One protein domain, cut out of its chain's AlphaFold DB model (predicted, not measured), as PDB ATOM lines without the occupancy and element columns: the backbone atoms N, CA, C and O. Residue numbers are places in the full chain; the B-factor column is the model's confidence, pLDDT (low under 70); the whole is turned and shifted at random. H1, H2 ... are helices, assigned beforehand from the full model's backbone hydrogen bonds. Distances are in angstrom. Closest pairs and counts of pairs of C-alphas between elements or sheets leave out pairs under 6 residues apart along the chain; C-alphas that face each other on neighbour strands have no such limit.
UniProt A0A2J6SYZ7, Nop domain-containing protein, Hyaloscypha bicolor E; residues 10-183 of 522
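This is residues 10 to 183 of the 522 residues of the protein "Nop domain-containing protein" of Hyaloscypha bicolor E (UniProt A0A2J6SYZ7). Two long helices, H2 and H8, run side by side in opposite directions, and H1 packs on both at a steep angle: an up-and-down bundle of three, each running against the one before it. Beyond H1's reach, a head of five shorter helices, H3 to H7, packs on the pair through H4. At the opposite end residues 31 to 36 stick out. The printed part has 174 residues with eight named helices, H1 to H8, and no named strand: all helix, loose, radius of gyration of the C-alphas 20.0 A, a rod spanning 66 by 32 by 24 A.

H1, residues 15 to 31, starts at C-alpha (102.215, 23.970, 48.207) and measures 24.4 A. H2, residues 48 to 78, measures 42.8 A, with a kink of 26 degrees near residue 63. H3 is residues 85 to 88, H4 92 to 102, H5 109 to 117, H6 127 to 130 and H7 133 to 144. H8, residues 153 to 182, measures 43.2 A and ends at C-alpha (100.033, 37.013, 67.876).

H1 and H2 form a helical hairpin, a steep tilt of 41 degrees; their closest C-alphas, Leu 15 and Ile 63, are 7.3 A apart. H2 and H8 touch at a shallow tilt of 26 degrees, opposite ways, closest C-alphas Ile 74 and Val 159, 5.9 A. H8 touches H1 with residues 169 to 179 alone, closest C-alphas Ile 26 and Tyr 179, 7.3 A. The hub, H4, touches H2, H5, H6 and H8; its closest C-alphas to H8 are Ala 96 and Cys 163, 5.2 A. H7 touches H5, closest C-alphas Gly 109 and Thr 144, 5.7 A, and H3, Leu 88 and Val 139, 7.1 A. H7 and H8 are apart. Every O i to N i+4 pair is within hydrogen-bond range in H2, H4, H7 and H8; 11 of 13 are in H1, 4 of 5 in H5.

The farthest C-alphas, Val 41 and Thr 145, are 66.1 A apart. The printed part has no cut; the link H1 to H2 is long. Residues 34 to 46 and 120 have pLDDT under 70.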
ATOM      1  N   ARG A  10     109.726  21.634  41.760       81.56
ATOM      2  CA  ARG A  10     108.407  22.301  41.733       81.56
ATOM      3  C   ARG A  10     107.271  21.386  41.278       81.56
ATOM      4  O   ARG A  10     106.102  21.669  41.538       81.56
ATOM      5  N   SER A  11     107.589  20.295  40.584       80.44
ATOM      6  CA  SER A  11     106.596  19.277  40.223       80.44
ATOM      7  C   SER A  11     106.166  18.447  41.440       80.44
ATOM      8  O   SER A  11     105.010  18.018  41.533       80.44
ATOM      9  N   VAL A  12     107.091  18.282  42.390       77.81
ATOM     10  CA  VAL A  12     106.937  17.500  43.617       77.81
ATOM     11  C   VAL A  12     106.348  18.360  44.738       77.81
ATOM     12  O   VAL A  12     105.449  17.910  45.447       77.81
ATOM     13  N   ALA A  13     106.810  19.605  44.862       80.75
ATOM     14  CA  ALA A  13     106.351  20.567  45.854       80.75
ATOM     15  C   ALA A  13     105.383  21.591  45.240       80.75
ATOM     16  O   ALA A  13     105.786  22.559  44.592       80.75
ATOM     17  N   LYS A  14     104.080  21.360  45.427       83.50
ATOM     18  CA  LYS A  14     103.002  22.201  44.878       83.50
ATOM     19  C   LYS A  14     102.500  23.259  45.863       83.50
ATOM     20  O   LYS A  14     101.830  24.197  45.431       83.50
ATOM     21  N   LEU A  15     102.796  23.128  47.158       85.06
ATOM     22  CA  LEU A  15     102.215  23.970  48.207       85.06
ATOM     23  C   LEU A  15     102.697  25.417  48.111       85.06
ATOM     24  O   LEU A  15     101.920  26.318  48.412       85.06
ATOM     25  N   MET A  16     103.930  25.651  47.648       81.12
ATOM     26  CA  MET A  16     104.493  27.002  47.503       81.12
ATOM     27  C   MET A  16     103.560  27.940  46.723       81.12
ATOM     28  O   MET A  16     103.304  29.055  47.170       81.12
ATOM     29  N   LYS A  17     102.926  27.449  45.649       83.81
ATOM     30  CA  LYS A  17     101.956  28.224  44.851       83.81
ATOM     31  C   LYS A  17     100.720  28.652  45.644       83.81
ATOM     32  O   LYS A  17     100.129  29.688  45.370       83.81
ATOM     33  N   THR A  18     100.296  27.834  46.605       86.25
ATOM     34  CA  THR A  18      99.151  28.137  47.481       86.25
ATOM     35  C   THR A  18      99.546  28.949  48.711       86.25
ATOM     36  O   THR A  18      98.695  29.594  49.319       86.25
ATOM     37  N   LEU A  19     100.827  28.916  49.079       88.75
ATOM     38  CA  LEU A  19     101.368  29.538  50.278       88.75
ATOM     39  C   LEU A  19     101.660  31.026  50.068       88.75
ATOM     40  O   LEU A  19     101.324  31.826  50.936       88.75
ATOM     41  N   GLU A  20     102.217  31.402  48.914       88.00
ATOM     42  CA  GLU A  20     102.494  32.797  48.529       88.00
ATOM     43  C   GLU A  20     101.306  33.757  48.759       88.00
ATOM     44  O   GLU A  20     101.466  34.699  49.540       88.00
ATOM     45  N   PRO A  21     100.088  33.508  48.232       90.19
ATOM     46  CA  PRO A  21      98.961  34.423  48.436       90.19
ATOM     47  C   PRO A  21      98.501  34.493  49.899       90.19
ATOM     48  O   PRO A  21      97.908  35.482  50.328       90.19
ATOM     49  N   VAL A  22      98.741  33.446  50.692       88.56
ATOM     50  CA  VAL A  22      98.414  33.448  52.124       88.56
ATOM     51  C   VAL A  22      99.436  34.258  52.911       88.56
ATOM     52  O   VAL A  22      99.049  35.019  53.793       88.56
ATOM     53  N   LEU A  23     100.720  34.155  52.568       90.12
ATOM     54  CA  LEU A  23     101.771  34.979  53.163       90.12
ATOM     55  C   LEU A  23     101.557  36.468  52.866       90.12
ATOM     56  O   LEU A  23     101.722  37.286  53.766       90.12
ATOM     57  N   GLU A  24     101.121  36.819  51.655       90.50
ATOM     58  CA  GLU A  24     100.758  38.198  51.297       90.50
ATOM     59  C   GLU A  24      99.578  38.717  52.127       90.50
ATOM     60  O   GLU A  24      99.634  39.821  52.673       90.50
ATOM     61  N   LYS A  25      98.528  37.901  52.303       88.38
ATOM     62  CA  LYS A  25      97.399  38.244  53.182       88.38
ATOM     63  C   LYS A  25      97.848  38.439  54.627       88.38
ATOM     64  O   LYS A  25      97.429  39.398  55.266       88.38
ATOM     65  N   ILE A  26      98.713  37.568  55.143       87.94
ATOM     66  CA  ILE A  26      99.265  37.705  56.497       87.94
ATOM     67  C   ILE A  26     100.055  39.004  56.623       87.94
ATOM     68  O   ILE A  26      99.850  39.734  57.589       87.94
ATOM     69  N   ALA A  27     100.900  39.332  55.643       88.25
ATOM     70  CA  ALA A  27     101.650  40.585  55.631       88.25
ATOM     71  C   ALA A  27     100.718  41.811  55.625       88.25
ATOM     72  O   ALA A  27     100.974  42.781  56.336       88.25
ATOM     73  N   HIS A  28      99.602  41.746  54.892       87.69
ATOM     74  CA  HIS A  28      98.563  42.777  54.912       87.69
ATOM     75  C   HIS A  28      97.891  42.911  56.292       87.69
ATOM     76  O   HIS A  28      97.739  44.014  56.804       87.69
ATOM     77  N   PHE A  29      97.514  41.805  56.940       82.81
ATOM     78  CA  PHE A  29      96.899  41.869  58.273       82.81
ATOM     79  C   PHE A  29      97.879  42.278  59.378       82.81
ATOM     80  O   PHE A  29      97.479  42.918  60.350       82.81
ATOM     81  N   GLN A  30      99.162  41.952  59.223       83.62
ATOM     82  CA  GLN A  30     100.223  42.394  60.126       83.62
ATOM     83  C   GLN A  30     100.517  43.895  60.005       83.62
ATOM     84  O   GLN A  30     100.904  44.501  61.000       83.62
ATOM     85  N   SER A  31     100.332  44.501  58.826       85.75
ATOM     86  CA  SER A  31     100.583  45.933  58.610       85.75
ATOM     87  C   SER A  31      99.426  46.845  59.037       85.75
ATOM     88  O   SER A  31      99.623  48.052  59.187       85.75
ATOM     89  N   LEU A  32      98.228  46.295  59.272       82.44
ATOM     90  CA  LEU A  32      97.085  47.058  59.779       82.44
ATOM     91  C   LEU A  32      97.337  47.578  61.214       82.44
ATOM     92  O   LEU A  32      97.937  46.876  62.024       82.44
ATOM     93  N   PRO A  33      96.851  48.778  61.585       75.00
ATOM     94  CA  PRO A  33      96.903  49.259  62.968       75.00
ATOM     95  C   PRO A  33      95.986  48.444  63.902       75.00
ATOM     96  O   PRO A  33      94.906  48.027  63.468       75.00
ATOM     97  N   PRO A  34      96.334  48.281  65.197       66.31
ATOM     98  CA  PRO A  34      95.586  47.453  66.154       66.31
ATOM     99  C   PRO A  34      94.115  47.850  66.335       66.31
ATOM    100  O   PRO A  34      93.287  46.995  66.630       66.31
ATOM    101  N   GLU A  35      93.767  49.114  66.092       63.34
ATOM    102  CA  GLU A  35      92.402  49.642  66.223       63.34
ATOM    103  C   GLU A  35      91.438  49.159  65.126       63.34
ATOM    104  O   GLU A  35      90.236  49.065  65.355       63.34
ATOM    105  N   LYS A  36      91.946  48.826  63.930       62.47
ATOM    106  CA  LYS A  36      91.128  48.292  62.821       62.47
ATOM    107  C   LYS A  36      91.089  46.764  62.793       62.47
ATOM    108  O   LYS A  36      90.208  46.191  62.160       62.47
ATOM    109  N   GLN A  37      92.019  46.121  63.496       59.06
ATOM    110  CA  GLN A  37      92.167  44.664  63.575       59.06
ATOM    111  C   GLN A  37      91.088  43.990  64.443       59.06
ATOM    112  O   GLN A  37      90.956  42.772  64.430       59.06
ATOM    113  N   THR A  38      90.318  44.755  65.221       54.31
ATOM    114  CA  THR A  38      89.419  44.226  66.261       54.31
ATOM    115  C   THR A  38      87.958  44.621  66.081       54.31
ATOM    116  O   THR A  38      87.184  44.482  67.028       54.31
ATOM    117  N   THR A  39      87.541  45.088  64.896       51.94
ATOM    118  CA  THR A  39      86.120  45.398  64.648       51.94
ATOM    119  C   THR A  39      85.300  44.106  64.573       51.94
ATOM    120  O   THR A  39      85.006  43.553  63.519       51.94
ATOM    121  N   PHE A  40      84.977  43.592  65.758       53.84
ATOM    122  CA  PHE A  40      84.070  42.490  66.012       53.84
ATOM    123  C   PHE A  40      82.668  42.907  65.586       53.84
ATOM    124  O   PHE A  40      81.938  43.558  66.331       53.84
ATOM    125  N   VAL A  41      82.293  42.543  64.367       46.53
ATOM    126  CA  VAL A  41      80.913  42.644  63.900       46.53
ATOM    127  C   VAL A  41      80.468  41.229  63.538       46.53
ATOM    128  O   VAL A  41      80.719  40.768  62.431       46.53
ATOM    129  N   GLY A  42      79.858  40.521  64.496       62.28
ATOM    130  CA  GLY A  42      79.251  39.198  64.282       62.28
ATOM    131  C   GLY A  42      79.880  38.038  65.066       62.28
ATOM    132  O   GLY A  42      80.573  38.237  66.065       62.28
ATOM    133  N   THR A  43      79.590  36.810  64.623       66.50
ATOM    134  CA  THR A  43      80.141  35.561  65.171       66.50
ATOM    135  C   THR A  43      81.640  35.477  64.867       66.50
ATOM    136  O   THR A  43      82.068  35.810  63.766       66.50
ATOM    137  N   ILE A  44      82.454  34.995  65.815       66.19
ATOM    138  CA  ILE A  44      83.922  34.856  65.668       66.19
ATOM    139  C   ILE A  44      84.327  34.098  64.397       66.19
ATOM    140  O   ILE A  44      85.350  34.415  63.790       66.19
ATOM    141  N   GLU A  45      83.521  33.116  63.997       68.12
ATOM    142  CA  GLU A  45      83.788  32.240  62.856       68.12
ATOM    143  C   GLU A  45      83.609  32.929  61.496       68.12
ATOM    144  O   GLU A  45      84.253  32.516  60.535       68.12
ATOM    145  N   ASP A  46      82.811  34.000  61.421       69.06
ATOM    146  CA  ASP A  46      82.534  34.735  60.178       69.06
ATOM    147  C   ASP A  46      83.636  35.762  59.846       69.06
ATOM    148  O   ASP A  46      83.627  36.399  58.789       69.06
ATOM    149  N   ASN A  47      84.607  35.949  60.749       74.56
ATOM    150  CA  ASN A  47      85.671  36.921  60.557       74.56
ATOM    151  C   ASN A  47      86.687  36.417  59.504       74.56
ATOM    152  O   ASN A  47      87.235  35.317  59.646       74.56
ATOM    153  N   PRO A  48      87.026  37.221  58.476       79.75
ATOM    154  CA  PRO A  48      88.034  36.842  57.484       79.75
ATOM    155  C   PRO A  48      89.407  36.518  58.102       79.75
ATOM    156  O   PRO A  48      90.125  35.665  57.575       79.75
ATOM    157  N   GLU A  49      89.768  37.131  59.235       78.06
ATOM    158  CA  GLU A  49      90.988  36.800  59.981       78.06
ATOM    159  C   GLU A  49      90.930  35.393  60.593       78.06
ATOM    160  O   GLU A  49      91.929  34.673  60.584       78.06
ATOM    161  N   TYR A  50      89.762  34.951  61.070       78.50
ATOM    162  CA  TYR A  50      89.580  33.611  61.635       78.50
ATOM    163  C   TYR A  50      89.751  32.522  60.564       78.50
ATOM    164  O   TYR A  50      90.422  31.503  60.784       78.50
ATOM    165  N   HIS A  51      89.218  32.762  59.363       82.31
ATOM    166  CA  HIS A  51      89.445  31.894  58.208       82.31
ATOM    167  C   HIS A  51      90.921  31.853  57.801       82.31
ATOM    168  O   HIS A  51      91.456  30.766  57.566       82.31
ATOM    169  N   LEU A  52      91.604  33.003  57.784       86.94
ATOM    170  CA  LEU A  52      93.034  33.073  57.480       86.94
ATOM    171  C   LEU A  52      93.878  32.319  58.513       86.94
ATOM    172  O   LEU A  52      94.810  31.609  58.134       86.94
ATOM    173  N   LEU A  53      93.548  32.407  59.803       82.88
ATOM    174  CA  LEU A  53      94.213  31.646  60.867       82.88
ATOM    175  C   LEU A  53      94.026  30.135  60.694       82.88
ATOM    176  O   LEU A  53      94.980  29.361  60.788       82.88
ATOM    177  N   THR A  54      92.799  29.700  60.415       83.31
ATOM    178  CA  THR A  54      92.485  28.280  60.211       83.31
ATOM    179  C   THR A  54      93.194  27.732  58.970       83.31
ATOM    180  O   THR A  54      93.780  26.642  59.004       83.31
ATOM    181  N   GLN A  55      93.218  28.519  57.892       87.81
ATOM    182  CA  GLN A  55      93.986  28.223  56.689       87.81
ATOM    183  C   GLN A  55      95.490  28.163  56.995       87.81
ATOM    184  O   GLN A  55      96.157  27.222  56.569       87.81
ATOM    185  N   SER A  56      96.010  29.095  57.799       87.94
ATOM    186  CA  SER A  56      97.417  29.141  58.218       87.94
ATOM    187  C   SER A  56      97.833  27.890  58.992       87.94
ATOM    188  O   SER A  56      98.884  27.318  58.711       87.94
ATOM    189  N   ASN A  57      96.990  27.407  59.910       86.44
ATOM    190  CA  ASN A  57      97.233  26.166  60.652       86.44
ATOM    191  C   ASN A  57      97.277  24.946  59.719       86.44
ATOM    192  O   ASN A  57      98.189  24.124  59.804       86.44
ATOM    193  N   THR A  58      96.315  24.850  58.796       87.75
ATOM    194  CA  THR A  58      96.229  23.745  57.824       87.75
ATOM    195  C   THR A  58      97.434  23.733  56.879       87.75
ATOM    196  O   THR A  58      98.017  22.680  56.599       87.75
ATOM    197  N   LEU A  59      97.854  24.915  56.420       89.62
ATOM    198  CA  LEU A  59      99.053  25.079  55.606       89.62
ATOM    199  C   LEU A  59     100.321  24.765  56.400       89.62
ATOM    200  O   LEU A  59     101.199  24.110  55.859       89.62
ATOM    201  N   SER A  60     100.401  25.125  57.683       88.56
ATOM    202  CA  SER A  60     101.541  24.789  58.548       88.56
ATOM    203  C   SER A  60     101.763  23.275  58.651       88.56
ATOM    204  O   SER A  60     102.888  22.800  58.489       88.56
ATOM    205  N   THR A  61     100.692  22.488  58.818       86.25
ATOM    206  CA  THR A  61     100.781  21.017  58.784       86.25
ATOM    207  C   THR A  61     101.168  20.499  57.394       86.25
ATOM    208  O   THR A  61     101.962  19.566  57.273       86.25
ATOM    209  N   SER A  62     100.647  21.119  56.333       90.12
ATOM    210  CA  SER A  62     100.978  20.748  54.951       90.12
ATOM    211  C   SER A  62     102.452  21.027  54.623       90.12
ATOM    212  O   SER A  62     103.097  20.195  53.984       90.12
ATOM    213  N   ILE A  63     103.022  22.126  55.137       91.81
ATOM    214  CA  ILE A  63     104.445  22.462  55.005       91.81
ATOM    215  C   ILE A  63     105.309  21.347  55.598       91.81
ATOM    216  O   ILE A  63     106.280  20.940  54.969       91.81
ATOM    217  N   ASP A  64     104.949  20.790  56.757       88.94
ATOM    218  CA  ASP A  64     105.707  19.677  57.348       88.94
ATOM    219  C   ASP A  64     105.703  18.434  56.457       88.94
ATOM    220  O   ASP A  64     106.738  17.785  56.284       88.94
ATOM    221  N   THR A  65     104.557  18.109  55.854       90.06
ATOM    222  CA  THR A  65     104.484  16.985  54.912       90.06
ATOM    223  C   THR A  65     105.315  17.237  53.659       90.06
ATOM    224  O   THR A  65     105.990  16.327  53.182       90.06
ATOM    225  N   GLU A  66     105.336  18.471  53.159       91.75
ATOM    226  CA  GLU A  66     106.097  18.823  51.967       91.75
ATOM    227  C   GLU A  66     107.602  18.882  52.243       91.75
ATOM    228  O   GLU A  66     108.368  18.314  51.470       91.75
ATOM    229  N   ILE A  67     108.039  19.430  53.384       92.88
ATOM    230  CA  ILE A  67     109.443  19.379  53.832       92.88
ATOM    231  C   ILE A  67     109.944  17.931  53.848       92.88
ATOM    232  O   ILE A  67     111.067  17.669  53.425       92.88
ATOM    233  N   MET A  68     109.121  16.967  54.278       91.69
ATOM    234  CA  MET A  68     109.496  15.548  54.255       91.69
ATOM    235  C   MET A  68     109.649  14.992  52.833       91.69
ATOM    236  O   MET A  68     110.557  14.197  52.581       91.69
ATOM    237  N   ILE A  69     108.783  15.398  51.902       92.19
ATOM    238  CA  ILE A  69     108.860  14.981  50.496       92.19
ATOM    239  C   ILE A  69     110.103  15.589  49.830       92.19
ATOM    240  O   ILE A  69     110.856  14.878  49.166       92.19
ATOM    241  N   VAL A  70     110.359  16.879  50.049       92.50
ATOM    242  CA  VAL A  70     111.523  17.585  49.497       92.50
ATOM    243  C   VAL A  70     112.812  17.057  50.111       92.50
ATOM    244  O   VAL A  70     113.777  16.815  49.398       92.50
ATOM    245  N   HIS A  71     112.830  16.765  51.409       93.12
ATOM    246  CA  HIS A  71     113.966  16.105  52.043       93.12
ATOM    247  C   HIS A  71     114.262  14.744  51.413       93.12
ATOM    248  O   HIS A  71     115.423  14.426  51.167       93.12
ATOM    249  N   LYS A  72     113.231  13.954  51.085       92.50
ATOM    250  CA  LYS A  72     113.429  12.717  50.325       92.50
ATOM    251  C   LYS A  72     114.053  12.988  48.953       92.50
ATOM    252  O   LYS A  72     115.008  12.309  48.607       92.50
ATOM    253  N   TYR A  73     113.553  13.979  48.219       92.75
ATOM    254  CA  TYR A  73     114.120  14.385  46.933       92.75
ATOM    255  C   TYR A  73     115.610  14.759  47.059       92.75
ATOM    256  O   TYR A  73     116.439  14.231  46.325       92.75
ATOM    257  N   ILE A  74     115.976  15.597  48.038       93.56
ATOM    258  CA  ILE A  74     117.376  15.989  48.272       93.56
ATOM    259  C   ILE A  74     118.230  14.749  48.571       93.56
ATOM    260  O   ILE A  74     119.321  14.632  48.021       93.56
ATOM    261  N   ARG A  75     117.741  13.803  49.385       92.25
ATOM    262  CA  ARG A  75     118.468  12.558  49.690       92.25
ATOM    263  C   ARG A  75     118.705  11.698  48.452       92.25
ATOM    264  O   ARG A  75     119.845  11.314  48.209       92.25
ATOM    265  N   ASP A  76     117.664  11.451  47.656       92.12
ATOM    266  CA  ASP A  76     117.750  10.608  46.457       92.12
ATOM    267  C   ASP A  76     118.772  11.187  45.447       92.12
ATOM    268  O   ASP A  76     119.573  10.443  44.881       92.12
ATOM    269  N   HIS A  77     118.810  12.515  45.263       90.69
ATOM    270  CA  HIS A  77     119.741  13.167  44.331       90.69
ATOM    271  C   HIS A  77     121.155  13.384  44.901       90.69
ATOM    272  O   HIS A  77     122.135  13.275  44.162       90.69
ATOM    273  N   TYR A  78     121.295  13.674  46.198       92.56
ATOM    274  CA  TYR A  78     122.598  13.925  46.830       92.56
ATOM    275  C   TYR A  78     123.335  12.639  47.242       92.56
ATOM    276  O   TYR A  78     124.550  12.658  47.454       92.56
ATOM    277  N   SER A  79     122.643  11.493  47.267       91.44
ATOM    278  CA  SER A  79     123.247  10.177  47.520       91.44
ATOM    279  C   SER A  79     124.372   9.821  46.536       91.44
ATOM    280  O   SER A  79     125.203   8.975  46.856       91.44
ATOM    281  N   ILE A  80     124.424  10.451  45.357       90.19
ATOM    282  CA  ILE A  80     125.494  10.255  44.366       90.19
ATOM    283  C   ILE A  80     126.841  10.787  44.890       90.19
ATOM    284  O   ILE A  80     127.881  10.175  44.641       90.19
ATOM    285  N   ARG A  81     126.819  11.909  45.624       89.94
ATOM    286  CA  ARG A  81     128.015  12.564  46.177       89.94
ATOM    287  C   ARG A  81     128.331  12.095  47.589       89.94
ATOM    288  O   ARG A  81     129.493  11.854  47.897       89.94
ATOM    289  N   PHE A  82     127.325  11.987  48.456       91.12
ATOM    290  CA  PHE A  82     127.538  11.598  49.851       91.12
ATOM    291  C   PHE A  82     126.393  10.708  50.370       91.12
ATOM    292  O   PHE A  82     125.477  11.205  51.029       91.12
ATOM    293  N   PRO A  83     126.437   9.388  50.096       89.81
ATOM    294  CA  PRO A  83     125.366   8.461  50.473       89.81
ATOM    295  C   PRO A  83     125.204   8.321  51.993       89.81
ATOM    296  O   PRO A  83     124.083   8.270  52.496       89.81
ATOM    297  N   GLU A  84     126.306   8.335  52.745       89.94
ATOM    298  CA  GLU A  84     126.264   8.114  54.196       89.94
ATOM    299  C   GLU A  84     125.562   9.253  54.953       89.94
ATOM    300  O   GLU A  84     124.998   9.025  56.025       89.94
ATOM    301  N   LEU A  85     125.505  10.467  54.382       89.88
ATOM    302  CA  LEU A  85     124.938  11.650  55.037       89.88
ATOM    303  C   LEU A  85     123.469  11.464  55.455       89.88
ATOM    304  O   LEU A  85     123.045  12.045  56.455       89.88
ATOM    305  N   GLU A  86     122.694  10.649  54.727       88.88
ATOM    306  CA  GLU A  86     121.302  10.329  55.089       88.88
ATOM    307  C   GLU A  86     121.208   9.645  56.460       88.88
ATOM    308  O   GLU A  86     120.293   9.928  57.237       88.88
ATOM    309  N   THR A  87     122.142   8.743  56.759       87.94
ATOM    310  CA  THR A  87     122.138   7.989  58.019       87.94
ATOM    311  C   THR A  87     122.647   8.838  59.182       87.94
ATOM    312  O   THR A  87     122.172   8.697  60.311       87.94
ATOM    313  N   LEU A  88     123.568   9.764  58.891       87.00
ATOM    314  CA  LEU A  88     124.178  10.656  59.872       87.00
ATOM    315  C   LEU A  88     123.208  11.751  60.328       87.00
ATOM    316  O   LEU A  88     123.027  11.965  61.529       87.00
ATOM    317  N   VAL A  89     122.558  12.436  59.382       88.38
ATOM    318  CA  VAL A  89     121.702  13.595  59.667       88.38
ATOM    319  C   VAL A  89     120.242  13.260  59.380       88.38
ATOM    320  O   VAL A  89     119.748  13.367  58.264       88.38
ATOM    321  N   THR A  90     119.521  12.900  60.444       85.94
ATOM    322  CA  THR A  90     118.107  12.486  60.366       85.94
ATOM    323  C   THR A  90     117.105  13.644  60.332       85.94
ATOM    324  O   THR A  90     115.934  13.428  60.018       85.94
ATOM    325  N   ASN A  91     117.520  14.862  60.702       89.31
ATOM    326  CA  ASN A  91     116.645  16.033  60.698       89.31
ATOM    327  C   ASN A  91     116.600  16.657  59.289       89.31
ATOM    328  O   ASN A  91     117.648  17.094  58.811       89.31
ATOM    329  N   PRO A  92     115.415  16.781  58.657       91.75
ATOM    330  CA  PRO A  92     115.267  17.347  57.315       91.75
ATOM    331  C   PRO A  92     115.893  18.730  57.121       91.75
ATOM    332  O   PRO A  92     116.562  18.977  56.118       91.75
ATOM    333  N   LEU A  93     115.692  19.632  58.090       91.38
ATOM    334  CA  LEU A  93     116.161  21.015  57.992       91.38
ATOM    335  C   LEU A  93     117.678  21.113  58.150       91.38
ATOM    336  O   LEU A  93     118.323  21.893  57.453       91.38
ATOM    337  N   ASP A  94     118.243  20.324  59.062       91.25
ATOM    338  CA  ASP A  94     119.691  20.300  59.275       91.25
ATOM    339  C   ASP A  94     120.375  19.625  58.080       91.25
ATOM    340  O   ASP A  94     121.396  20.119  57.616       91.25
ATOM    341  N   TYR A  95     119.766  18.580  57.506       93.06
ATOM    342  CA  TYR A  95     120.251  17.930  56.288       93.06
ATOM    343  C   TYR A  95     120.333  18.914  55.117       93.06
ATOM    344  O   TYR A  95     121.393  19.045  54.513       93.06
ATOM    345  N   ALA A  96     119.262  19.668  54.839       93.44
ATOM    346  CA  ALA A  96     119.264  20.666  53.767       93.44
ATOM    347  C   ALA A  96     120.361  21.728  53.968       93.44
ATOM    348  O   ALA A  96     121.102  22.032  53.037       93.44
ATOM    349  N   LYS A  97     120.537  22.234  55.198       91.25
ATOM    350  CA  LYS A  97     121.603  23.198  55.526       91.25
ATOM    351  C   LYS A  97     123.002  22.612  55.341       91.25
ATOM    352  O   LYS A  97     123.878  23.276  54.795       91.25
ATOM    353  N   VAL A  98     123.223  21.376  55.779       90.56
ATOM    354  CA  VAL A  98     124.518  20.699  55.632       90.56
ATOM    355  C   VAL A  98     124.843  20.482  54.156       90.56
ATOM    356  O   VAL A  98     125.954  20.794  53.738       90.56
ATOM    357  N   VAL A  99     123.871  20.051  53.348       91.25
ATOM    358  CA  VAL A  99     124.039  19.907  51.893       91.25
ATOM    359  C   VAL A  99     124.382  21.249  51.238       91.25
ATOM    360  O   VAL A  99     125.299  21.295  50.425       91.25
ATOM    361  N   THR A 100     123.737  22.354  51.635       90.19
ATOM    362  CA  THR A 100     124.076  23.692  51.099       90.19
ATOM    363  C   THR A 100     125.461  24.196  51.500       90.19
ATOM    364  O   THR A 100     126.047  24.987  50.769       90.19
ATOM    365  N   ILE A 101     125.973  23.770  52.660       88.19
ATOM    366  CA  ILE A 101     127.299  24.159  53.163       88.19
ATOM    367  C   ILE A 101     128.400  23.321  52.503       88.19
ATOM    368  O   ILE A 101     129.446  23.855  52.160       88.19
ATOM    369  N   ILE A 102     128.184  22.012  52.340       87.94
ATOM    370  CA  ILE A 102     129.183  21.100  51.766       87.94
ATOM    371  C   ILE A 102     129.224  21.222  50.234       87.94
ATOM    372  O   ILE A 102     130.301  21.303  49.641       87.94
ATOM    373  N   GLY A 103     128.056  21.242  49.585       86.69
ATOM    374  CA  GLY A 103     127.938  21.314  48.130       86.69
ATOM    375  C   GLY A 103     128.721  20.210  47.408       86.69
ATOM    376  O   GLY A 103     128.668  19.041  47.780       86.69
ATOM    377  N   ASN A 104     129.451  20.585  46.355       83.31
ATOM    378  CA  ASN A 104     130.288  19.669  45.568       83.31
ATOM    379  C   ASN A 104     131.780  19.738  45.947       83.31
ATOM    380  O   ASN A 104     132.593  19.112  45.274       83.31
ATOM    381  N   GLY A 105     132.149  20.523  46.971       73.06
ATOM    382  CA  GLY A 105     133.547  20.785  47.330       73.06
ATOM    383  C   GLY A 105     134.350  19.505  47.613       73.06
ATOM    384  O   GLY A 105     133.755  18.456  47.889       73.06
ATOM    385  N   PRO A 106     135.697  19.557  47.544       73.25
ATOM    386  CA  PRO A 106     136.541  18.390  47.801       73.25
ATOM    387  C   PRO A 106     136.219  17.818  49.184       73.25
ATOM    388  O   PRO A 106     136.141  18.567  50.159       73.25
ATOM    389  N   MET A 107     136.003  16.502  49.271       73.75
ATOM    390  CA  MET A 107     135.605  15.808  50.509       73.75
ATOM    391  C   MET A 107     136.808  15.488  51.412       73.75
ATOM    392  O   MET A 107     136.826  14.491  52.131       73.75
ATOM    393  N   ASP A 108     137.826  16.343  51.374       73.06
ATOM    394  CA  ASP A 108     139.039  16.172  52.153       73.06
ATOM    395  C   ASP A 108     138.826  16.598  53.609       73.06
ATOM    396  O   ASP A 108     137.997  17.448  53.951       73.06
ATOM    397  N   GLY A 109     139.626  16.022  54.505       70.56
ATOM    398  CA  GLY A 109     139.529  16.321  55.931       70.56
ATOM    399  C   GLY A 109     139.792  17.796  56.239       70.56
ATOM    400  O   GLY A 109     139.211  18.334  57.178       70.56
ATOM    401  N   ASP A 110     140.634  18.465  55.452       72.50
ATOM    402  CA  ASP A 110     141.039  19.849  55.705       72.50
ATOM    403  C   ASP A 110     140.079  20.876  55.092       72.50
ATOM    404  O   ASP A 110     139.814  21.902  55.720       72.50
ATOM    405  N   SER A 111     139.456  20.575  53.946       76.50
ATOM    406  CA  SER A 111     138.385  21.405  53.373       76.50
ATOM    407  C   SER A 111     137.140  21.386  54.262       76.50
ATOM    408  O   SER A 111     136.562  22.433  54.550       76.50
ATOM    409  N   ILE A 112     136.761  20.221  54.791       76.88
ATOM    410  CA  ILE A 112     135.600  20.104  55.680       76.88
ATOM    411  C   ILE A 112     135.877  20.752  57.034       76.88
ATOM    412  O   ILE A 112     135.000  21.428  57.570       76.88
ATOM    413  N   LYS A 113     137.099  20.634  57.570       78.12
ATOM    414  CA  LYS A 113     137.518  21.410  58.751       78.12
ATOM    415  C   LYS A 113     137.462  22.913  58.487       78.12
ATOM    416  O   LYS A 113     136.995  23.647  59.355       78.12
ATOM    417  N   ALA A 114     137.868  23.383  57.306       78.50
ATOM    418  CA  ALA A 114     137.744  24.794  56.952       78.50
ATOM    419  C   ALA A 114     136.272  25.249  56.983       78.50
ATOM    420  O   ALA A 114     135.971  26.257  57.628       78.50
ATOM    421  N   LEU A 115     135.345  24.449  56.433       77.25
ATOM    422  CA  LEU A 115     133.887  24.683  56.459       77.25
ATOM    423  C   LEU A 115     133.260  24.672  57.869       77.25
ATOM    424  O   LEU A 115     132.151  25.176  58.075       77.25
ATOM    425  N   GLN A 116     133.954  24.137  58.880       77.94
ATOM    426  CA  GLN A 116     133.514  24.257  60.276       77.94
ATOM    427  C   GLN A 116     133.641  25.687  60.809       77.94
ATOM    428  O   GLN A 116     132.921  26.049  61.746       77.94
ATOM    429  N   THR A 117     134.532  26.487  60.225       77.62
ATOM    430  CA  THR A 117     134.889  27.834  60.692       77.62
ATOM    431  C   THR A 117     134.546  28.921  59.680       77.62
ATOM    432  O   THR A 117     134.219  30.036  60.090       77.62
ATOM    433  N   SER A 118     134.583  28.618  58.381       75.12
ATOM    434  CA  SER A 118     134.262  29.580  57.331       75.12
ATOM    435  C   SER A 118     132.758  29.863  57.264       75.12
ATOM    436  O   SER A 118     131.913  28.984  57.442       75.12
ATOM    437  N   LYS A 119     132.419  31.135  57.023       76.19
ATOM    438  CA  LYS A 119     131.048  31.601  56.743       76.19
ATOM    439  C   LYS A 119     130.805  31.824  55.247       76.19
ATOM    440  O   LYS A 119     129.751  32.330  54.876       76.19
ATOM    441  N   GLU A 120     131.775  31.475  54.406       65.44
ATOM    442  CA  GLU A 120     131.761  31.688  52.955       65.44
ATOM    443  C   GLU A 120     130.890  30.642  52.249       65.44
ATOM    444  O   GLU A 120     131.366  29.832  51.468       65.44
ATOM    445  N   ASN A 121     129.598  30.648  52.568       71.06
ATOM    446  CA  ASN A 121     128.589  29.764  51.999       71.06
ATOM    447  C   ASN A 121     127.355  30.597  51.628       71.06
ATOM    448  O   ASN A 121     127.101  31.611  52.285       71.06
ATOM    449  N   PRO A 122     126.515  30.152  50.676       71.00
ATOM    450  CA  PRO A 122     125.263  30.838  50.336       71.00
ATOM    451  C   PRO A 122     124.323  31.035  51.544       71.00
ATOM    452  O   PRO A 122     123.497  31.941  51.544       71.00
ATOM    453  N   LEU A 123     124.483  30.232  52.606       70.56
ATOM    454  CA  LEU A 123     123.724  30.343  53.855       70.56
ATOM    455  C   LEU A 123     124.336  31.304  54.900       70.56
ATOM    456  O   LEU A 123     123.686  31.607  55.900       70.56
ATOM    457  N   GLY A 124     125.603  31.712  54.748       76.81
ATOM    458  CA  GLY A 124     126.334  32.532  55.729       76.81
ATOM    459  C   GLY A 124     126.581  31.869  57.096       76.81
ATOM    460  O   GLY A 124     126.929  32.551  58.065       76.81
ATOM    461  N   ALA A 125     126.376  30.553  57.206       81.25
ATOM    462  CA  ALA A 125     126.463  29.792  58.451       81.25
ATOM    463  C   ALA A 125     127.609  28.771  58.422       81.25
ATOM    464  O   ALA A 125     127.978  28.258  57.366       81.25
ATOM    465  N   THR A 126     128.142  28.458  59.605       84.50
ATOM    466  CA  THR A 126     129.200  27.455  59.781       84.50
ATOM    467  C   THR A 126     128.609  26.068  60.013       84.50
ATOM    468  O   THR A 126     127.528  25.942  60.599       84.50
ATOM    469  N   LEU A 127     129.339  25.004  59.662       84.12
ATOM    470  CA  LEU A 127     128.874  23.629  59.897       84.12
ATOM    471  C   LEU A 127     128.583  23.349  61.389       84.12
ATOM    472  O   LEU A 127     127.612  22.673  61.726       84.12
ATOM    473  N   ARG A 128     129.363  23.959  62.292       85.75
ATOM    474  CA  ARG A 128     129.206  23.853  63.755       85.75
ATOM    475  C   ARG A 128     127.983  24.591  64.310       85.75
ATOM    476  O   ARG A 128     127.563  24.325  65.431       85.75
ATOM    477  N   SER A 129     127.421  25.538  63.558       87.00
ATOM    478  CA  SER A 129     126.166  26.199  63.943       87.00
ATOM    479  C   SER A 129     124.934  25.336  63.650       87.00
ATOM    480  O   SER A 129     123.885  25.536  64.260       87.00
ATOM    481  N   VAL A 130     125.069  24.375  62.729       85.94
ATOM    482  CA  VAL A 130     123.985  23.491  62.286       85.94
ATOM    483  C   VAL A 130     124.026  22.152  63.022       85.94
ATOM    484  O   VAL A 130     122.992  21.678  63.483       85.94
ATOM    485  N   LEU A 131     125.214  21.556  63.152       85.94
ATOM    486  CA  LEU A 131     125.421  20.253  63.780       85.94
ATOM    487  C   LEU A 131     126.136  20.386  65.132       85.94
ATOM    488  O   LEU A 131     126.967  21.272  65.331       85.94
ATOM    489  N   ASP A 132     125.846  19.472  66.060       84.50
ATOM    490  CA  ASP A 132     126.567  19.365  67.327       84.50
ATOM    491  C   ASP A 132     127.974  18.774  67.126       84.50
ATOM    492  O   ASP A 132     128.256  18.098  66.139       84.50
ATOM    493  N   GLY A 133     128.881  19.031  68.075       84.88
ATOM    494  CA  GLY A 133     130.291  18.625  67.973       84.88
ATOM    495  C   GLY A 133     130.511  17.149  67.593       84.88
ATOM    496  O   GLY A 133     131.290  16.892  66.674       84.88
ATOM    497  N   PRO A 134     129.819  16.184  68.235       86.38
ATOM    498  CA  PRO A 134     129.892  14.774  67.856       86.38
ATOM    499  C   PRO A 134     129.466  14.509  66.407       86.38
ATOM    500  O   PRO A 134     130.192  13.828  65.685       86.38
ATOM    501  N   SER A 135     128.344  15.075  65.952       85.25
ATOM    502  CA  SER A 135     127.875  14.878  64.574       85.25
ATOM    503  C   SER A 135     128.819  15.510  63.552       85.25
ATOM    504  O   SER A 135     129.074  14.904  62.517       85.25
ATOM    505  N   VAL A 136     129.401  16.681  63.843       88.19
ATOM    506  CA  VAL A 136     130.406  17.321  62.971       88.19
ATOM    507  C   VAL A 136     131.633  16.427  62.789       88.19
ATOM    508  O   VAL A 136     132.132  16.287  61.672       88.19
ATOM    509  N   MET A 137     132.119  15.802  63.867       84.94
ATOM    510  CA  MET A 137     133.254  14.880  63.796       84.94
ATOM    511  C   MET A 137     132.927  13.670  62.918       84.94
ATOM    512  O   MET A 137     133.700  13.362  62.017       84.94
ATOM    513  N   ILE A 138     131.774  13.027  63.141       86.81
ATOM    514  CA  ILE A 138     131.363  11.846  62.368       86.81
ATOM    515  C   ILE A 138     131.221  12.206  60.885       86.81
ATOM    516  O   ILE A 138     131.769  11.508  60.043       86.81
ATOM    517  N   VAL A 139     130.575  13.332  60.561       87.75
ATOM    518  CA  VAL A 139     130.449  13.807  59.173       87.75
ATOM    519  C   VAL A 139     131.819  14.074  58.545       87.75
ATOM    520  O   VAL A 139     132.021  13.735  57.387       87.75
ATOM    521  N   THR A 140     132.773  14.629  59.298       87.88
ATOM    522  CA  THR A 140     134.135  14.877  58.794       87.88
ATOM    523  C   THR A 140     134.871  13.567  58.502       87.88
ATOM    524  O   THR A 140     135.512  13.455  57.464       87.88
ATOM    525  N   VAL A 141     134.766  12.565  59.381       88.00
ATOM    526  CA  VAL A 141     135.403  11.252  59.179       88.00
ATOM    527  C   VAL A 141     134.767  10.518  57.998       88.00
ATOM    528  O   VAL A 141     135.480  10.094  57.094       88.00
ATOM    529  N   GLU A 142     133.439  10.439  57.948       87.62
ATOM    530  CA  GLU A 142     132.724   9.739  56.871       87.62
ATOM    531  C   GLU A 142     132.919  10.399  55.509       87.62
ATOM    532  O   GLU A 142     132.971   9.723  54.484       87.62
ATOM    533  N   ALA A 143     133.077  11.722  55.482       87.00
ATOM    534  CA  ALA A 143     133.371  12.418  54.245       87.00
ATOM    535  C   ALA A 143     134.766  12.070  53.700       87.00
ATOM    536  O   ALA A 143     134.886  11.850  52.498       87.00
ATOM    537  N   THR A 144     135.783  11.901  54.560       85.44
ATOM    538  CA  THR A 144     137.126  11.468  54.112       85.44
ATOM    539  C   THR A 144     137.153  10.054  53.535       85.44
ATOM    540  O   THR A 144     138.022   9.734  52.729       85.44
ATOM    541  N   THR A 145     136.207   9.201  53.930       85.94
ATOM    542  CA  THR A 145     136.085   7.814  53.458       85.94
ATOM    543  C   THR A 145     134.920   7.620  52.486       85.94
ATOM    544  O   THR A 145     134.529   6.481  52.213       85.94
ATOM    545  N   THR A 146     134.337   8.709  51.973       85.88
ATOM    546  CA  THR A 146     133.120   8.636  51.164       85.88
ATOM    547  C   THR A 146     133.382   7.962  49.818       85.88
ATOM    548  O   THR A 146     134.403   8.183  49.171       85.88
ATOM    549  N   LYS A 147     132.433   7.132  49.374       82.19
ATOM    550  CA  LYS A 147     132.501   6.395  48.095       82.19
ATOM    551  C   LYS A 147     131.801   7.122  46.942       82.19
ATOM    552  O   LYS A 147     131.620   6.541  45.874       82.19
ATOM    553  N   GLY A 148     131.320   8.339  47.185       84.81
ATOM    554  CA  GLY A 148     130.575   9.106  46.194       84.81
ATOM    555  C   GLY A 148     131.453   9.635  45.064       84.81
ATOM    556  O   GLY A 148     132.679   9.662  45.156       84.81
ATOM    557  N   ARG A 149     130.797  10.075  43.989       87.44
ATOM    558  CA  ARG A 149     131.446  10.740  42.851       87.44
ATOM    559  C   ARG A 149     131.077  12.214  42.807       87.44
ATOM    560  O   ARG A 149     130.070  12.637  43.374       87.44
ATOM    561  N   GLU A 150     131.864  12.983  42.070       86.38
ATOM    562  CA  GLU A 150     131.553  14.387  41.834       86.38
ATOM    563  C   GLU A 150     130.306  14.536  40.963       86.38
ATOM    564  O   GLU A 150     130.110  13.792  39.998       86.38
ATOM    565  N   MET A 151     129.444  15.483  41.334       88.06
ATOM    566  CA  MET A 151     128.220  15.778  40.593       88.06
ATOM    567  C   MET A 151     128.500  16.815  39.509       88.06
ATOM    568  O   MET A 151     129.358  17.686  39.671       88.06
ATOM    569  N   SER A 152     127.750  16.752  38.411       91.88
ATOM    570  CA  SER A 152     127.766  17.809  37.400       91.88
ATOM    571  C   SER A 152     127.124  19.093  37.935       91.88
ATOM    572  O   SER A 152     126.300  19.065  38.852       91.88
ATOM    573  N   GLN A 153     127.453  20.236  37.326       89.56
ATOM    574  CA  GLN A 153     126.911  21.530  37.754       89.56
ATOM    575  C   GLN A 153     125.374  21.579  37.686       89.56
ATOM    576  O   GLN A 153     124.736  22.162  38.559       89.56
ATOM    577  N   VAL A 154     124.774  20.920  36.688       90.75
ATOM    578  CA  VAL A 154     123.313  20.854  36.516       90.75
ATOM    579  C   VAL A 154     122.664  20.025  37.628       90.75
ATOM    580  O   VAL A 154     121.632  20.417  38.169       90.75
ATOM    581  N   GLU A 155     123.265  18.892  38.000       90.31
ATOM    582  CA  GLU A 155     122.778  18.062  39.109       90.31
ATOM    583  C   GLU A 155     122.904  18.795  40.450       90.31
ATOM    584  O   GLU A 155     121.971  18.767  41.255       90.31
ATOM    585  N   LEU A 156     124.020  19.500  40.672       90.06
ATOM    586  CA  LEU A 156     124.229  20.301  41.875       90.06
ATOM    587  C   LEU A 156     123.198  21.429  41.982       90.06
ATOM    588  O   LEU A 156     122.593  21.599  43.036       90.06
ATOM    589  N   GLU A 157     122.951  22.170  40.900       91.00
ATOM    590  CA  GLU A 157     121.968  23.255  40.900       91.00
ATOM    591  C   GLU A 157     120.561  22.738  41.241       91.00
ATOM    592  O   GLU A 157     119.840  23.366  42.015       91.00
ATOM    593  N   ARG A 158     120.173  21.556  40.742       90.50
ATOM    594  CA  ARG A 158     118.888  20.922  41.097       90.50
ATOM    595  C   ARG A 158     118.773  20.656  42.598       90.50
ATOM    596  O   ARG A 158     117.723  20.937  43.177       90.50
ATOM    597  N   VAL A 159     119.836  20.146  43.224       92.69
ATOM    598  CA  VAL A 159     119.881  19.907  44.676       92.69
ATOM    599  C   VAL A 159     119.845  21.227  45.444       92.69
ATOM    600  O   VAL A 159     119.053  21.364  46.375       92.69
ATOM    601  N   MET A 160     120.626  22.226  45.025       91.38
ATOM    602  CA  MET A 160     120.662  23.540  45.677       91.38
ATOM    603  C   MET A 160     119.294  24.234  45.621       91.38
ATOM    604  O   MET A 160     118.805  24.686  46.653       91.38
ATOM    605  N   ARG A 161     118.598  24.198  44.474       91.69
ATOM    606  CA  ARG A 161     117.222  24.716  44.354       91.69
ATOM    607  C   ARG A 161     116.244  24.014  45.303       91.69
ATOM    608  O   ARG A 161     115.364  24.665  45.864       91.69
ATOM    609  N   ALA A 162     116.384  22.701  45.506       92.38
ATOM    610  CA  ALA A 162     115.558  21.958  46.462       92.38
ATOM    611  C   ALA A 162     115.845  22.364  47.918       92.38
ATOM    612  O   ALA A 162     114.920  22.499  48.729       92.38
ATOM    613  N   CYS A 163     117.117  22.589  48.251       93.00
ATOM    614  CA  CYS A 163     117.520  23.081  49.562       93.00
ATOM    615  C   CYS A 163     116.989  24.495  49.830       93.00
ATOM    616  O   CYS A 163     116.387  24.717  50.881       93.00
ATOM    617  N   ASP A 164     117.119  25.417  48.874       92.19
ATOM    618  CA  ASP A 164     116.595  26.786  48.982       92.19
ATOM    619  C   ASP A 164     115.083  26.791  49.209       92.19
ATOM    620  O   ASP A 164     114.571  27.500  50.077       92.19
ATOM    621  N   MET A 165     114.359  25.933  48.491       91.00
ATOM    622  CA  MET A 165     112.920  25.774  48.676       91.00
ATOM    623  C   MET A 165     112.570  25.218  50.067       91.00
ATOM    624  O   MET A 165     111.624  25.687  50.694       91.00
ATOM    625  N   THR A 166     113.352  24.270  50.596       93.06
ATOM    626  CA  THR A 166     113.173  23.750  51.967       93.06
ATOM    627  C   THR A 166     113.370  24.851  53.013       93.06
ATOM    628  O   THR A 166     112.612  24.945  53.980       93.06
ATOM    629  N   LEU A 167     114.367  25.715  52.816       92.06
ATOM    630  CA  LEU A 167     114.644  26.852  53.695       92.06
ATOM    631  C   LEU A 167     113.556  27.930  53.595       92.06
ATOM    632  O   LEU A 167     113.167  28.505  54.615       92.06
ATOM    633  N   ALA A 168     113.028  28.177  52.394       92.19
ATOM    634  CA  ALA A 168     111.891  29.068  52.180       92.19
ATOM    635  C   ALA A 168     110.630  28.557  52.900       92.19
ATOM    636  O   ALA A 168     109.965  29.338  53.583       92.19
ATOM    637  N   LEU A 169     110.351  27.249  52.833       92.69
ATOM    638  CA  LEU A 169     109.261  26.602  53.570       92.69
ATOM    639  C   LEU A 169     109.435  26.720  55.096       92.69
ATOM    640  O   LEU A 169     108.471  27.036  55.792       92.69
ATOM    641  N   ASP A 170     110.651  26.545  55.632       92.38
ATOM    642  CA  ASP A 170     110.935  26.757  57.066       92.38
ATOM    643  C   ASP A 170     110.706  28.218  57.487       92.38
ATOM    644  O   ASP A 170     110.102  28.490  58.529       92.38
ATOM    645  N   LYS A 171     111.140  29.181  56.664       92.38
ATOM    646  CA  LYS A 171     110.894  30.609  56.911       92.38
ATOM    647  C   LYS A 171     109.397  30.919  56.904       92.38
ATOM    648  O   LYS A 171     108.920  31.572  57.828       92.38
ATOM    649  N   ALA A 172     108.660  30.410  55.919       92.38
ATOM    650  CA  ALA A 172     107.213  30.577  55.832       92.38
ATOM    651  C   ALA A 172     106.476  29.922  57.013       92.38
ATOM    652  O   ALA A 172     105.516  30.474  57.547       92.38
ATOM    653  N   LYS A 173     106.945  28.764  57.492       90.94
ATOM    654  CA  LYS A 173     106.387  28.123  58.689       90.94
ATOM    655  C   LYS A 173     106.559  28.989  59.937       90.94
ATOM    656  O   LYS A 173     105.641  29.067  60.758       90.94
ATOM    657  N   LYS A 174     107.719  29.635  60.095       91.56
ATOM    658  CA  LYS A 174     107.964  30.566  61.207       91.56
ATOM    659  C   LYS A 174     107.022  31.758  61.137       91.56
ATOM    660  O   LYS A 174     106.322  31.998  62.109       91.56
ATOM    661  N   THR A 175     106.895  32.406  59.977       92.12
ATOM    662  CA  THR A 175     105.980  33.551  59.823       92.12
ATOM    663  C   THR A 175     104.522  33.175  60.100       92.12
ATOM    664  O   THR A 175     103.818  33.929  60.767       92.12
ATOM    665  N   LEU A 176     104.074  31.989  59.665       90.31
ATOM    666  CA  LEU A 176     102.747  31.458  60.003       90.31
ATOM    667  C   LEU A 176     102.586  31.225  61.511       90.31
ATOM    668  O   LEU A 176     101.563  31.583  62.088       90.31
ATOM    669  N   THR A 177     103.594  30.633  62.156       89.06
ATOM    670  CA  THR A 177     103.564  30.350  63.599       89.06
ATOM    671  C   THR A 177     103.547  31.638  64.418       89.06
ATOM    672  O   THR A 177     102.765  31.733  65.359       89.06
ATOM    673  N   ASP A 178     104.343  32.635  64.033       90.31
ATOM    674  CA  ASP A 178     104.410  33.940  64.692       90.31
ATOM    675  C   ASP A 178     103.088  34.706  64.532       90.31
ATOM    676  O   ASP A 178     102.573  35.291  65.488       90.31
ATOM    677  N   TYR A 179     102.478  34.642  63.343       88.50
ATOM    678  CA  TYR A 179     101.160  35.224  63.102       88.50
ATOM    679  C   TYR A 179     100.083  34.568  63.975       88.50
ATOM    680  O   TYR A 179      99.372  35.259  64.709       88.50
ATOM    681  N   VAL A 180     100.018  33.234  63.982       88.69
ATOM    682  CA  VAL A 180      99.090  32.467  64.827       88.69
ATOM    683  C   VAL A 180      99.332  32.753  66.313       88.69
ATOM    684  O   VAL A 180      98.377  32.923  67.066       88.69
ATOM    685  N   GLN A 181     100.590  32.890  66.742       89.88
ATOM    686  CA  GLN A 181     100.945  33.260  68.113       89.88
ATOM    687  C   GLN A 181     100.402  34.644  68.499       89.88
ATOM    688  O   GLN A 181      99.857  34.788  69.595       89.88
ATOM    689  N   SER A 182     100.516  35.646  67.617       88.44
ATOM    690  CA  SER A 182     100.033  37.013  67.876       88.44
ATOM    691  C   SER A 182      98.512  37.091  68.069       88.44
ATOM    692  O   SER A 182      98.017  37.931  68.818       88.44
ATOM    693  N   ARG A 183      97.774  36.168  67.444       85.88
ATOM    694  CA  ARG A 183      96.308  36.074  67.494       85.88
ATOM    695  C   ARG A 183      95.794  34.914  68.347       85.88
ATOM    696  O   ARG A 183      94.597  34.641  68.363       85.88
TER     697      ARG A 183